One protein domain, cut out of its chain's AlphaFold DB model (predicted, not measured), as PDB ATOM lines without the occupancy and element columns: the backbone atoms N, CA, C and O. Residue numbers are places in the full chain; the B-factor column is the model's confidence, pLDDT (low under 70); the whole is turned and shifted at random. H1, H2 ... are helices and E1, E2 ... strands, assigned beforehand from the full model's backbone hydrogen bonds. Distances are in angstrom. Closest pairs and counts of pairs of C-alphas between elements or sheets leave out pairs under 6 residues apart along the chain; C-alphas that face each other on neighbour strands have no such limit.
ATOM      1  N   GLU A  65      77.523  84.630  86.340       91.06
ATOM      2  CA  GLU A  65      76.560  83.579  85.974       91.06
ATOM      3  C   GLU A  65      77.236  82.270  85.563       91.06
ATOM      4  O   GLU A  65      76.627  81.224  85.696       91.06
ATOM      5  N   ASP A  66      78.480  82.322  85.082       92.44
ATOM      6  CA  ASP A  66      79.230  81.198  84.494       92.44
ATOM      7  C   ASP A  66      80.602  80.971  85.156       92.44
ATOM      8  O   ASP A  66      81.240  79.929  84.997       92.44
ATOM      9  N   ARG A  67      81.090  81.963  85.907       94.62
ATOM     10  CA  ARG A  67      82.391  81.919  86.582       94.62
ATOM     11  C   ARG A  67      82.466  82.796  87.822       94.62
ATOM     12  O   ARG A  67      81.793  83.820  87.946       94.62
ATOM     13  N   ILE A  68      83.395  82.445  88.699       94.69
ATOM     14  CA  ILE A  68      83.837  83.256  89.827       94.69
ATOM     15  C   ILE A  68      85.064  84.047  89.381       94.69
ATOM     16  O   ILE A  68      86.077  83.476  88.982       94.69
ATOM     17  N   VAL A  69      85.002  85.373  89.460       95.31
ATOM     18  CA  VAL A  69      86.142  86.244  89.170       95.31
ATOM     19  C   VAL A  69      86.730  86.744  90.480       95.31
ATOM     20  O   VAL A  69      86.134  87.579  91.164       95.31
ATOM     21  N   VAL A  70      87.920  86.264  90.813       93.69
ATOM     22  CA  VAL A  70      88.708  86.757  91.943       93.69
ATOM     23  C   VAL A  70      89.697  87.781  91.411       93.69
ATOM     24  O   VAL A  70      90.584  87.461  90.622       93.69
ATOM     25  N   VAL A  71      89.520  89.033  91.810       90.62
ATOM     26  CA  VAL A  71      90.465  90.104  91.506       90.62
ATOM     27  C   VAL A  71      91.298  90.325  92.755       90.62
ATOM     28  O   VAL A  71      90.777  90.806  93.762       90.62
ATOM     29  N   ASP A  72      92.569  89.955  92.676       87.12
ATOM     30  CA  ASP A  72      93.599  90.313  93.645       87.12
ATOM     31  C   ASP A  72      94.331  91.569  93.155       87.12
ATOM     32  O   ASP A  72      93.941  92.168  92.154       87.12
ATOM     33  N   TRP A  73      95.393  91.989  93.850       78.81
ATOM     34  CA  TRP A  73      96.140  93.187  93.462       78.81
ATOM     35  C   TRP A  73      96.683  93.037  92.037       78.81
ATOM     36  O   TRP A  73      96.265  93.744  91.136       78.81
ATOM     37  N   PHE A  74      97.537  92.050  91.786       83.00
ATOM     38  CA  PHE A  74      98.223  91.933  90.493       83.00
ATOM     39  C   PHE A  74      97.522  91.026  89.484       83.00
ATOM     40  O   PHE A  74      97.835  91.046  88.292       83.00
ATOM     41  N   PHE A  75      96.602  90.188  89.956       89.38
ATOM     42  CA  PHE A  75      96.050  89.103  89.164       89.38
ATOM     43  C   PHE A  75      94.535  89.116  89.208       89.38
ATOM     44  O   PHE A  75      93.913  89.286  90.252       89.38
ATOM     45  N   ARG A  76      93.951  88.856  88.047       93.12
ATOM     46  CA  ARG A  76      92.554  88.495  87.900       93.12
ATOM     47  C   ARG A  76      92.491  87.012  87.569       93.12
ATOM     48  O   ARG A  76      93.059  86.575  86.569       93.12
ATOM     49  N   HIS A  77      91.816  86.263  88.425       94.88
ATOM     50  CA  HIS A  77      91.524  84.851  88.253       94.88
ATOM     51  C   HIS A  77      90.062  84.709  87.836       94.88
ATOM     52  O   HIS A  77      89.171  85.212  88.515       94.88
ATOM     53  N   GLU A  78      89.817  84.038  86.723       95.94
ATOM     54  CA  GLU A  78      88.490  83.661  86.251       95.94
ATOM     55  C   GLU A  78      88.369  82.150  86.416       95.94
ATOM     56  O   GLU A  78      89.094  81.389  85.778       95.94
ATOM     57  N   ILE A  79      87.505  81.726  87.332       95.31
ATOM     58  CA  ILE A  79      87.382  80.342  87.779       95.31
ATOM     59  C   ILE A  79      85.985  79.855  87.385       95.31
ATOM     60  O   ILE A  79      85.007  80.255  88.022       95.31
ATOM     61  N   PRO A  80      85.863  79.024  86.339       95.19
ATOM     62  CA  PRO A  80      84.601  78.374  86.004       95.19
ATOM     63  C   PRO A  80      84.123  77.503  87.166       95.19
ATOM     64  O   PRO A  80      84.939  76.871  87.840       95.19
ATOM     65  N   TYR A  81      82.813  77.425  87.393       93.81
ATOM     66  CA  TYR A  81      82.274  76.665  88.527       93.81
ATOM     67  C   TYR A  81      82.605  75.170  88.448       93.81
ATOM     68  O   TYR A  81      82.940  74.572  89.466       93.81
ATOM     69  N   GLY A  82      82.640  74.598  87.240       92.44
ATOM     70  CA  GLY A  82      83.056  73.210  87.020       92.44
ATOM     71  C   GLY A  82      84.504  72.910  87.439       92.44
ATOM     72  O   GLY A  82      84.827  71.756  87.718       92.44
ATOM     73  N   ALA A  83      85.370  73.926  87.532       94.44
ATOM     74  CA  ALA A  83      86.754  73.776  87.989       94.44
ATOM     75  C   ALA A  83      86.900  73.789  89.519       94.44
ATOM     76  O   ALA A  83      87.960  73.415  90.027       94.44
ATOM     77  N   VAL A  84      85.870  74.228  90.248       94.62
ATOM     78  CA  VAL A  84      85.863  74.277  91.714       94.62
ATOM     79  C   VAL A  84      85.468  72.905  92.252       94.62
ATOM     80  O   VAL A  84      84.454  72.335  91.858       94.62
ATOM     81  N   GLU A  85      86.291  72.366  93.143       94.25
ATOM     82  CA  GLU A  85      86.041  71.106  93.841       94.25
ATOM     83  C   GLU A  85      85.309  71.357  95.158       94.25
ATOM     84  O   GLU A  85      84.238  70.804  95.393       94.25
ATOM     85  N   SER A  86      85.858  72.242  95.988       94.19
ATOM     86  CA  SER A  86      85.269  72.632  97.264       94.19
ATOM     87  C   SER A  86      85.551  74.099  97.583       94.19
ATOM     88  O   SER A  86      86.419  74.756  96.995       94.19
ATOM     89  N   VAL A  87      84.777  74.633  98.526       93.56
ATOM     90  CA  VAL A  87      84.972  75.969  99.088       93.56
ATOM     91  C   VAL A  87      85.163  75.805 100.584       93.56
ATOM     92  O   VAL A  87      84.202  75.553 101.310       93.56
ATOM     93  N   ASP A  88      86.401  75.968 101.026       91.75
ATOM     94  CA  ASP A  88      86.797  75.753 102.410       91.75
ATOM     95  C   ASP A  88      87.046  77.077 103.127       91.75
ATOM     96  O   ASP A  88      87.226  78.136 102.515       91.75
ATOM     97  N   ARG A  89      87.105  77.012 104.459       87.94
ATOM     98  CA  ARG A  89      87.683  78.086 105.267       87.94
ATOM     99  C   ARG A  89      89.078  77.698 105.693       87.94
ATOM    100  O   ARG A  89      89.287  76.647 106.289       87.94
ATOM    101  N   THR A  90      90.050  78.548 105.408       82.81
ATOM    102  CA  THR A  90      91.432  78.320 105.830       82.81
ATOM    103  C   THR A  90      92.034  79.641 106.273       82.81
ATOM    104  O   THR A  90      91.942  80.631 105.555       82.81
ATOM    105  N   GLY A  91      92.628  79.662 107.471       74.00
ATOM    106  CA  GLY A  91      93.324  80.843 107.992       74.00
ATOM    107  C   GLY A  91      92.426  82.070 108.186       74.00
ATOM    108  O   GLY A  91      92.877  83.188 107.967       74.00
ATOM    109  N   GLY A  92      91.153  81.867 108.542       77.19
ATOM    110  CA  GLY A  92      90.202  82.966 108.730       77.19
ATOM    111  C   GLY A  92      89.816  83.670 107.429       77.19
ATOM    112  O   GLY A  92      89.570  84.871 107.464       77.19
ATOM    113  N   GLY A  93      89.801  82.943 106.305       84.50
ATOM    114  CA  GLY A  93      89.322  83.398 105.000       84.50
ATOM    115  C   GLY A  93      88.688  82.272 104.180       84.50
ATOM    116  O   GLY A  93      88.652  81.118 104.605       84.50
ATOM    117  N   VAL A  94      88.186  82.609 102.990       88.88
ATOM    118  CA  VAL A  94      87.546  81.679 102.047       88.88
ATOM    119  C   VAL A  94      88.610  81.185 101.077       88.88
ATOM    120  O   VAL A  94      89.294  81.987 100.454       88.88
ATOM    121  N   CYS A  95      88.745  79.876 100.923       93.25
ATOM    122  CA  CYS A  95      89.673  79.247  99.996       93.25
ATOM    123  C   CYS A  95      88.878  78.456  98.957       93.25
ATOM    124  O   CYS A  95      88.093  77.578  99.304       93.25
ATOM    125  N   LEU A  96      89.086  78.758  97.676       93.81
ATOM    126  CA  LEU A  96      88.546  77.960  96.579       93.81
ATOM    127  C   LEU A  96      89.546  76.844  96.277       93.81
ATOM    128  O   LEU A  96      90.670  77.123  95.849       93.81
ATOM    129  N   VAL A  97      89.154  75.597  96.516       95.12
ATOM    130  CA  VAL A  97      89.939  74.424  96.127       95.12
ATOM    131  C   VAL A  97      89.487  74.022  94.734       95.12
ATOM    132  O   VAL A  97      88.309  73.766  94.492       95.12
ATOM    133  N   LEU A  98      90.416  74.041  93.789       94.94
ATOM    134  CA  LEU A  98      90.158  73.624  92.419       94.94
ATOM    135  C   LEU A  98      90.366  72.117  92.300       94.94
ATOM    136  O   LEU A  98      91.233  71.575  92.975       94.94
ATOM    137  N   ARG A  99      89.689  71.474  91.344       93.88
ATOM    138  CA  ARG A  99      89.848  70.034  91.037       93.88
ATOM    139  C   ARG A  99      91.278  69.616  90.681       93.88
ATOM    140  O   ARG A  99      91.612  68.441  90.684       93.88
ATOM    141  N   THR A 100      92.124  70.586  90.343       93.69
ATOM    142  CA  THR A 100      93.563  70.393  90.111       93.69
ATOM    143  C   THR A 100      94.370  70.283  91.413       93.69
ATOM    144  O   THR A 100      95.593  70.195  91.365       93.69
ATOM    145  N   GLY A 101      93.727  70.380  92.581       93.62
ATOM    146  CA  GLY A 101      94.359  70.505  93.897       93.62
ATOM    147  C   GLY A 101      94.883  71.914  94.208       93.62
ATOM    148  O   GLY A 101      95.294  72.199  95.336       93.62
ATOM    149  N   ARG A 102      94.872  72.834  93.233       93.88
ATOM    150  CA  ARG A 102      95.325  74.212  93.435       93.88
ATOM    151  C   ARG A 102      94.347  74.973  94.327       93.88
ATOM    152  O   ARG A 102      93.144  74.982  94.086       93.88
ATOM    153  N   LYS A 103      94.891  75.692  95.306       93.81
ATOM    154  CA  LYS A 103      94.134  76.561  96.211       93.81
ATOM    155  C   LYS A 103      94.211  78.011  95.748       93.81
ATOM    156  O   LYS A 103      95.300  78.522  95.478       93.81
ATOM    157  N   VAL A 104      93.062  78.673  95.646       92.19
ATOM    158  CA  VAL A 104      92.961  80.109  95.368       92.19
ATOM    159  C   VAL A 104      92.333  80.786  96.577       92.19
ATOM    160  O   VAL A 104      91.140  80.631  96.831       92.19
ATOM    161  N   THR A 105      93.142  81.549  97.308       90.19
ATOM    162  CA  THR A 105      92.699  82.321  98.474       90.19
ATOM    163  C   THR A 105      92.543  83.783  98.062       90.19
ATOM    164  O   THR A 105      93.554  84.465  97.886       90.19
ATOM    165  N   PRO A 106      91.312  84.295  97.890       85.44
ATOM    166  CA  PRO A 106      91.084  85.695  97.575       85.44
ATOM    167  C   PRO A 106      91.614  86.572  98.707       85.44
ATOM    168  O   PRO A 106      91.236  86.373  99.868       85.44
ATOM    169  N   VAL A 107      92.388  87.607  98.374       80.44
ATOM    170  CA  VAL A 107      92.918  88.564  99.367       80.44
ATOM    171  C   VAL A 107      91.789  89.250 100.150       80.44
ATOM    172  O   VAL A 107      91.937  89.564 101.326       80.44
ATOM    173  N   VAL A 108      90.610  89.397  99.531       72.38
ATOM    174  CA  VAL A 108      89.384  89.949 100.148       72.38
ATOM    175  C   VAL A 108      88.951  89.188 101.399       72.38
ATOM    176  O   VAL A 108      88.272  89.748 102.259       72.38
ATOM    177  N   SER A 109      89.304  87.907 101.476       62.22
ATOM    178  CA  SER A 109      88.918  87.035 102.574       62.22
ATOM    179  C   SER A 109      89.922  87.017 103.722       62.22
ATOM    180  O   SER A 109      89.633  86.404 104.740       62.22
ATOM    181  N   GLY A 110      91.064  87.703 103.591       60.56
ATOM    182  CA  GLY A 110      92.069  87.764 104.645       60.56
ATOM    183  C   GLY A 110      91.503  88.309 105.958       60.56
ATOM    184  O   GLY A 110      90.709  89.259 105.976       60.56
ATOM    185  N   SER A 111      91.935  87.707 107.067       53.69
ATOM    186  CA  SER A 111      91.589  88.101 108.429       53.69
ATOM    187  C   SER A 111      92.154  89.489 108.746       53.69
ATOM    188  O   SER A 111      93.236  89.641 109.310       53.69
ATOM    189  N   SER A 112      91.438  90.545 108.366       60.09
ATOM    190  CA  SER A 112      91.716  91.862 108.935       60.09
ATOM    191  C   SER A 112      91.391  91.831 110.433       60.09
ATOM    192  O   SER A 112      90.460  91.132 110.841       60.09
ATOM    193  N   ALA A 113      92.100  92.615 111.252       57.56
ATOM    194  CA  ALA A 113      91.752  92.796 112.667       57.56
ATOM    195  C   ALA A 113      90.273  93.200 112.846       57.56
ATOM    196  O   ALA A 113      89.620  92.812 113.808       57.56
ATOM    197  N   VAL A 114      89.714  93.904 111.853       56.62
ATOM    198  CA  VAL A 114      88.294  94.262 111.783       56.62
ATOM    199  C   VAL A 114      87.396  93.040 111.545       56.62
ATOM    200  O   VAL A 114      86.329  92.952 112.141       56.62
ATOM    201  N   SER A 115      87.812  92.077 110.717       56.78
ATOM    202  CA  SER A 115      87.076  90.822 110.487       56.78
ATOM    203  C   SER A 115      87.066  89.935 111.735       56.78
ATOM    204  O   SER A 115      86.039  89.340 112.042       56.78
ATOM    205  N   ALA A 116      88.175  89.899 112.483       66.19
ATOM    206  CA  ALA A 116      88.241  89.201 113.767       66.19
ATOM    207  C   ALA A 116      87.257  89.791 114.797       66.19
ATOM    208  O   ALA A 116      86.712  89.060 115.618       66.19
ATOM    209  N   LEU A 117      86.991  91.100 114.714       62.72
ATOM    210  CA  LEU A 117      86.096  91.829 115.617       62.72
ATOM    211  C   LEU A 117      84.617  91.784 115.195       62.72
ATOM    212  O   LEU A 117      83.741  91.673 116.044       62.72
ATOM    213  N   MET A 118      84.318  91.879 113.893       60.72
ATOM    214  CA  MET A 118      82.936  91.909 113.377       60.72
ATOM    215  C   MET A 118      82.347  90.521 113.076       60.72
ATOM    216  O   MET A 118      81.187  90.424 112.664       60.72
ATOM    217  N   GLY A 119      83.125  89.458 113.270       62.41
ATOM    218  CA  GLY A 119      82.735  88.090 112.955       62.41
ATOM    219  C   GLY A 119      82.696  87.797 111.450       62.41
ATOM    220  O   GLY A 119      82.649  88.685 110.594       62.41
ATOM    221  N   ASP A 120      82.669  86.508 111.121       77.94
ATOM    222  CA  ASP A 120      82.767  85.949 109.764       77.94
ATOM    223  C   ASP A 120      81.573  86.259 108.830       77.94
ATOM    224  O   ASP A 120      81.376  85.592 107.818       77.94
ATOM    225  N   LEU A 121      80.755  87.281 109.095       82.62
ATOM    226  CA  LEU A 121      79.524  87.561 108.341       82.62
ATOM    227  C   LEU A 121      79.760  87.746 106.835       82.62
ATOM    228  O   LEU A 121      78.970  87.270 106.016       82.62
ATOM    229  N   LEU A 122      80.846  88.422 106.447       82.00
ATOM    230  CA  LEU A 122      81.195  88.575 105.033       82.00
ATOM    231  C   LEU A 122      81.640  87.245 104.416       82.00
ATOM    232  O   LEU A 122      81.266  86.953 103.283       82.00
ATOM    233  N   GLN A 123      82.402  86.440 105.154       86.38
ATOM    234  CA  GLN A 123      82.882  85.142 104.685       86.38
ATOM    235  C   GLN A 123      81.726  84.164 104.523       86.38
ATOM    236  O   GLN A 123      81.620  83.527 103.483       86.38
ATOM    237  N   ASN A 124      80.799  84.136 105.486       88.31
ATOM    238  CA  ASN A 124      79.550  83.383 105.413       88.31
ATOM    239  C   ASN A 124      78.757  83.770 104.159       88.31
ATOM    240  O   ASN A 124      78.290  82.897 103.438       88.31
ATOM    241  N   ARG A 125      78.642  85.074 103.865       88.88
ATOM    242  CA  ARG A 125      77.945  85.562 102.665       88.88
ATOM    243  C   ARG A 125      78.651  85.180 101.370       88.88
ATOM    244  O   ARG A 125      77.974  84.807 100.422       88.88
ATOM    245  N   ILE A 126      79.979  85.281 101.317       88.56
ATOM    246  CA  ILE A 126      80.764  84.862 100.146       88.56
ATOM    247  C   ILE A 126      80.596  83.361  99.924       88.56
ATOM    248  O   ILE A 126      80.265  82.953  98.818       88.56
ATOM    249  N   LEU A 127      80.768  82.561 100.973       91.69
ATOM    250  CA  LEU A 127      80.647  81.111 100.921       91.69
ATOM    251  C   LEU A 127      79.240  80.689 100.484       91.69
ATOM    252  O   LEU A 127      79.116  79.929  99.531       91.69
ATOM    253  N   ALA A 128      78.190  81.266 101.076       92.12
ATOM    254  CA  ALA A 128      76.808  80.994 100.688       92.12
ATOM    255  C   ALA A 128      76.513  81.406  99.235       92.12
ATOM    256  O   ALA A 128      75.895  80.644  98.498       92.12
ATOM    257  N   ALA A 129      76.976  82.581  98.796       91.69
ATOM    258  CA  ALA A 129      76.765  83.043  97.424       91.69
ATOM    259  C   ALA A 129      77.494  82.167  96.395       91.69
ATOM    260  O   ALA A 129      76.947  81.882  95.332       91.69
ATOM    261  N   VAL A 130      78.718  81.732  96.705       91.56
ATOM    262  CA  VAL A 130      79.485  80.835  95.836       91.56
ATOM    263  C   VAL A 130      78.844  79.449  95.792       91.56
ATOM    264  O   VAL A 130      78.650  78.930  94.700       91.56
ATOM    265  N   GLN A 131      78.463  78.879  96.937       93.25
ATOM    266  CA  GLN A 131      77.800  77.572  97.002       93.25
ATOM    267  C   GLN A 131      76.455  77.570  96.269       93.25
ATOM    268  O   GLN A 131      76.187  76.653  95.498       93.25
ATOM    269  N   ALA A 132      75.639  78.614  96.444       92.19
ATOM    270  CA  ALA A 132      74.380  78.760  95.717       92.19
ATOM    271  C   ALA A 132      74.603  78.831  94.198       92.19
ATOM    272  O   ALA A 132      73.883  78.192  93.437       92.19
ATOM    273  N   ALA A 133      75.630  79.561  93.754       91.12
ATOM    274  CA  ALA A 133      75.965  79.653  92.337       91.12
ATOM    275  C   ALA A 133      76.557  78.346  91.772       91.12
ATOM    276  O   ALA A 133      76.247  77.994  90.638       91.12
ATOM    277  N   MET A 134      77.346  77.604  92.561       90.12
ATOM    278  CA  MET A 134      77.834  76.266  92.202       90.12
ATOM    279  C   MET A 134      76.682  75.272  92.037       90.12
ATOM    280  O   MET A 134      76.660  74.529  91.066       90.12
ATOM    281  N   ALA A 135      75.715  75.273  92.961       90.75
ATOM    282  CA  ALA A 135      74.569  74.365  92.918       90.75
ATOM    283  C   ALA A 135      73.636  74.637  91.727       90.75
ATOM    284  O   ALA A 135      73.007  73.716  91.213       90.75
ATOM    285  N   ALA A 136      73.552  75.893  91.281       88.00
ATOM    286  CA  ALA A 136      72.725  76.291  90.146       88.00
ATOM    287  C   ALA A 136      73.335  75.939  88.776       88.00
ATOM    288  O   ALA A 136      72.654  76.075  87.763       88.00
ATOM    289  N   GLN A 137      74.602  75.518  88.718       85.38
ATOM    290  CA  GLN A 137      75.313  75.316  87.459       85.38
ATOM    291  C   GLN A 137      75.684  73.866  87.179       85.38
ATOM    292  O   GLN A 137      76.300  73.175  87.980       85.38
ATOM    293  N   THR A 138      75.398  73.464  85.946       71.38
ATOM    294  CA  THR A 138      75.776  72.185  85.330       71.38
ATOM    295  C   THR A 138      76.937  72.322  84.342       71.38
ATOM    296  O   THR A 138      77.238  71.379  83.612       71.38
ATOM    297  N   ALA A 139      77.582  73.494  84.282       66.38
ATOM    298  CA  ALA A 139      78.604  73.790  83.285       66.38
ATOM    299  C   ALA A 139      79.779  72.795  83.351       66.38
ATOM    300  O   ALA A 139      80.310  72.496  84.422       66.38
ATOM    301  N   GLY A 140      80.170  72.299  82.173       68.00
ATOM    302  CA  GLY A 140      81.249  71.332  82.001       68.00
ATOM    303  C   GLY A 140      82.626  71.866  82.419       68.00
ATOM    304  O   GLY A 140      82.790  73.056  82.707       68.00
ATOM    305  N   PRO A 141      83.638  70.986  82.467       71.56
ATOM    306  CA  PRO A 141      84.980  71.362  82.886       71.56
ATOM    307  C   PRO A 141      85.550  72.417  81.934       71.56
ATOM    308  O   PRO A 141      85.732  72.171  80.745       71.56
ATOM    309  N   ALA A 142      85.839  73.596  82.476       84.00
ATOM    310  CA  ALA A 142      86.541  74.665  81.784       84.00
ATOM    311  C   ALA A 142      87.763  75.072  82.609       84.00
ATOM    312  O   ALA A 142      87.733  75.044  83.842       84.00
ATOM    313  N   GLU A 143      88.851  75.430  81.933       90.56
ATOM    314  CA  GLU A 143      90.108  75.731  82.609       90.56
ATOM    315  C   GLU A 143      90.079  77.105  83.305       90.56
ATOM    316  O   GLU A 143      89.618  78.095  82.725       90.56
ATOM    317  N   PRO A 144      90.602  77.207  84.541       92.81
ATOM    318  CA  PRO A 144      90.798  78.487  85.207       92.81
ATOM    319  C   PRO A 144      91.763  79.385  84.426       92.81
ATOM    320  O   PRO A 144      92.899  79.001  84.145       92.81
ATOM    321  N   LYS A 145      91.362  80.629  84.158       94.69
ATOM    322  CA  LYS A 145      92.208  81.624  83.486       94.69
ATOM    323  C   LYS A 145      92.807  82.593  84.498       94.69
ATOM    324  O   LYS A 145      92.111  83.124  85.362       94.69
ATOM    325  N   ARG A 146      94.105  82.875  84.372       94.00
ATOM    326  CA  ARG A 146      94.806  83.905  85.153       94.00
ATOM    327  C   ARG A 146      95.340  84.974  84.212       94.00
ATOM    328  O   ARG A 146      96.154  84.679  83.347       94.00
ATOM    329  N   SER A 147      94.921  86.216  84.414       93.00
ATOM    330  CA  SER A 147      95.448  87.379  83.696       93.00
ATOM    331  C   SER A 147      96.139  88.332  84.663       93.00
ATOM    332  O   SER A 147      95.580  88.663  85.712       93.00
ATOM    333  N   PHE A 148      97.339  88.782  84.308       90.31
ATOM    334  CA  PHE A 148      98.008  89.884  84.994       90.31
ATOM    335  C   PHE A 148      97.301  91.196  84.651       90.31
ATOM    336  O   PHE A 148      96.929  91.407  83.496       90.31
TER     337      PHE A 148
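Overview. This is residues 65 to 148 of the 174 residues of an uncharacterized protein of Amycolatopsis acidicola (UniProt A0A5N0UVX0). A three-stranded sheet of E1, E2 and E5 and a separate two-stranded hairpin of E3 and E4 are joined by a tight link, and the long helix H2 packs on the hairpin and only grazes the sheet. The short helix H1 lies far out from the core, after a long stretch without named elements. The printed part has 84 residues, in the order E1, E2, E3, E4, H1, H2, E5; the class is mixed, helices and strands. Both sheets are antiparallel, the larger in the order E1, E2, E5. The whole is compact, with a radius of gyration of the C-alphas of 12.8 A and spans of 40 by 29 by 22 A.

Along the chain. E1 is residues 67 to 71, from C-alpha 67 at (82.391, 81.919, 86.582). E2 is residues 75 to 80, 16.0 A long, and E5 is residues 145 to 148, ending at C-alpha 148 at (98.008, 89.884, 84.994). E3, residues 84 to 90, is 15.7 A long, and E4, residues 93 to 98, is 16.0 A. H1 is residues 113 to 118, and H2, residues 121 to 135, is 20.9 A long.

Arrangement. In the larger sheet, E1 and E2 form a hairpin, with N 68 and O 79 2.8 A apart. E2, the inner strand, pairs with E5 through N 76 and O 147, 2.9 A. In the hairpin of E3 and E4, N 88 and O 95 are 2.9 A apart. The closest C-alphas of E4 and H2 are those of Val 94 and Gln 123, 6.4 A; those of E3 and H2 are Val 87 and Leu 127, 7.0 A. H2 only grazes the larger sheet, with residues 130 to 134. H1 is apart from E3, and H1 and H2 meet only through their link. In H1 and H2 every O i to N i+4 pair is within hydrogen-bond range.

Size, cuts and confidence. The C-alphas farthest apart, those of Leu 117 and Gly 140, are 39.7 A from each other. The printed part has no cut. The link from E4 to H1 is long. Confidence is under 70 at residues 109 to 119 and 139 to 140.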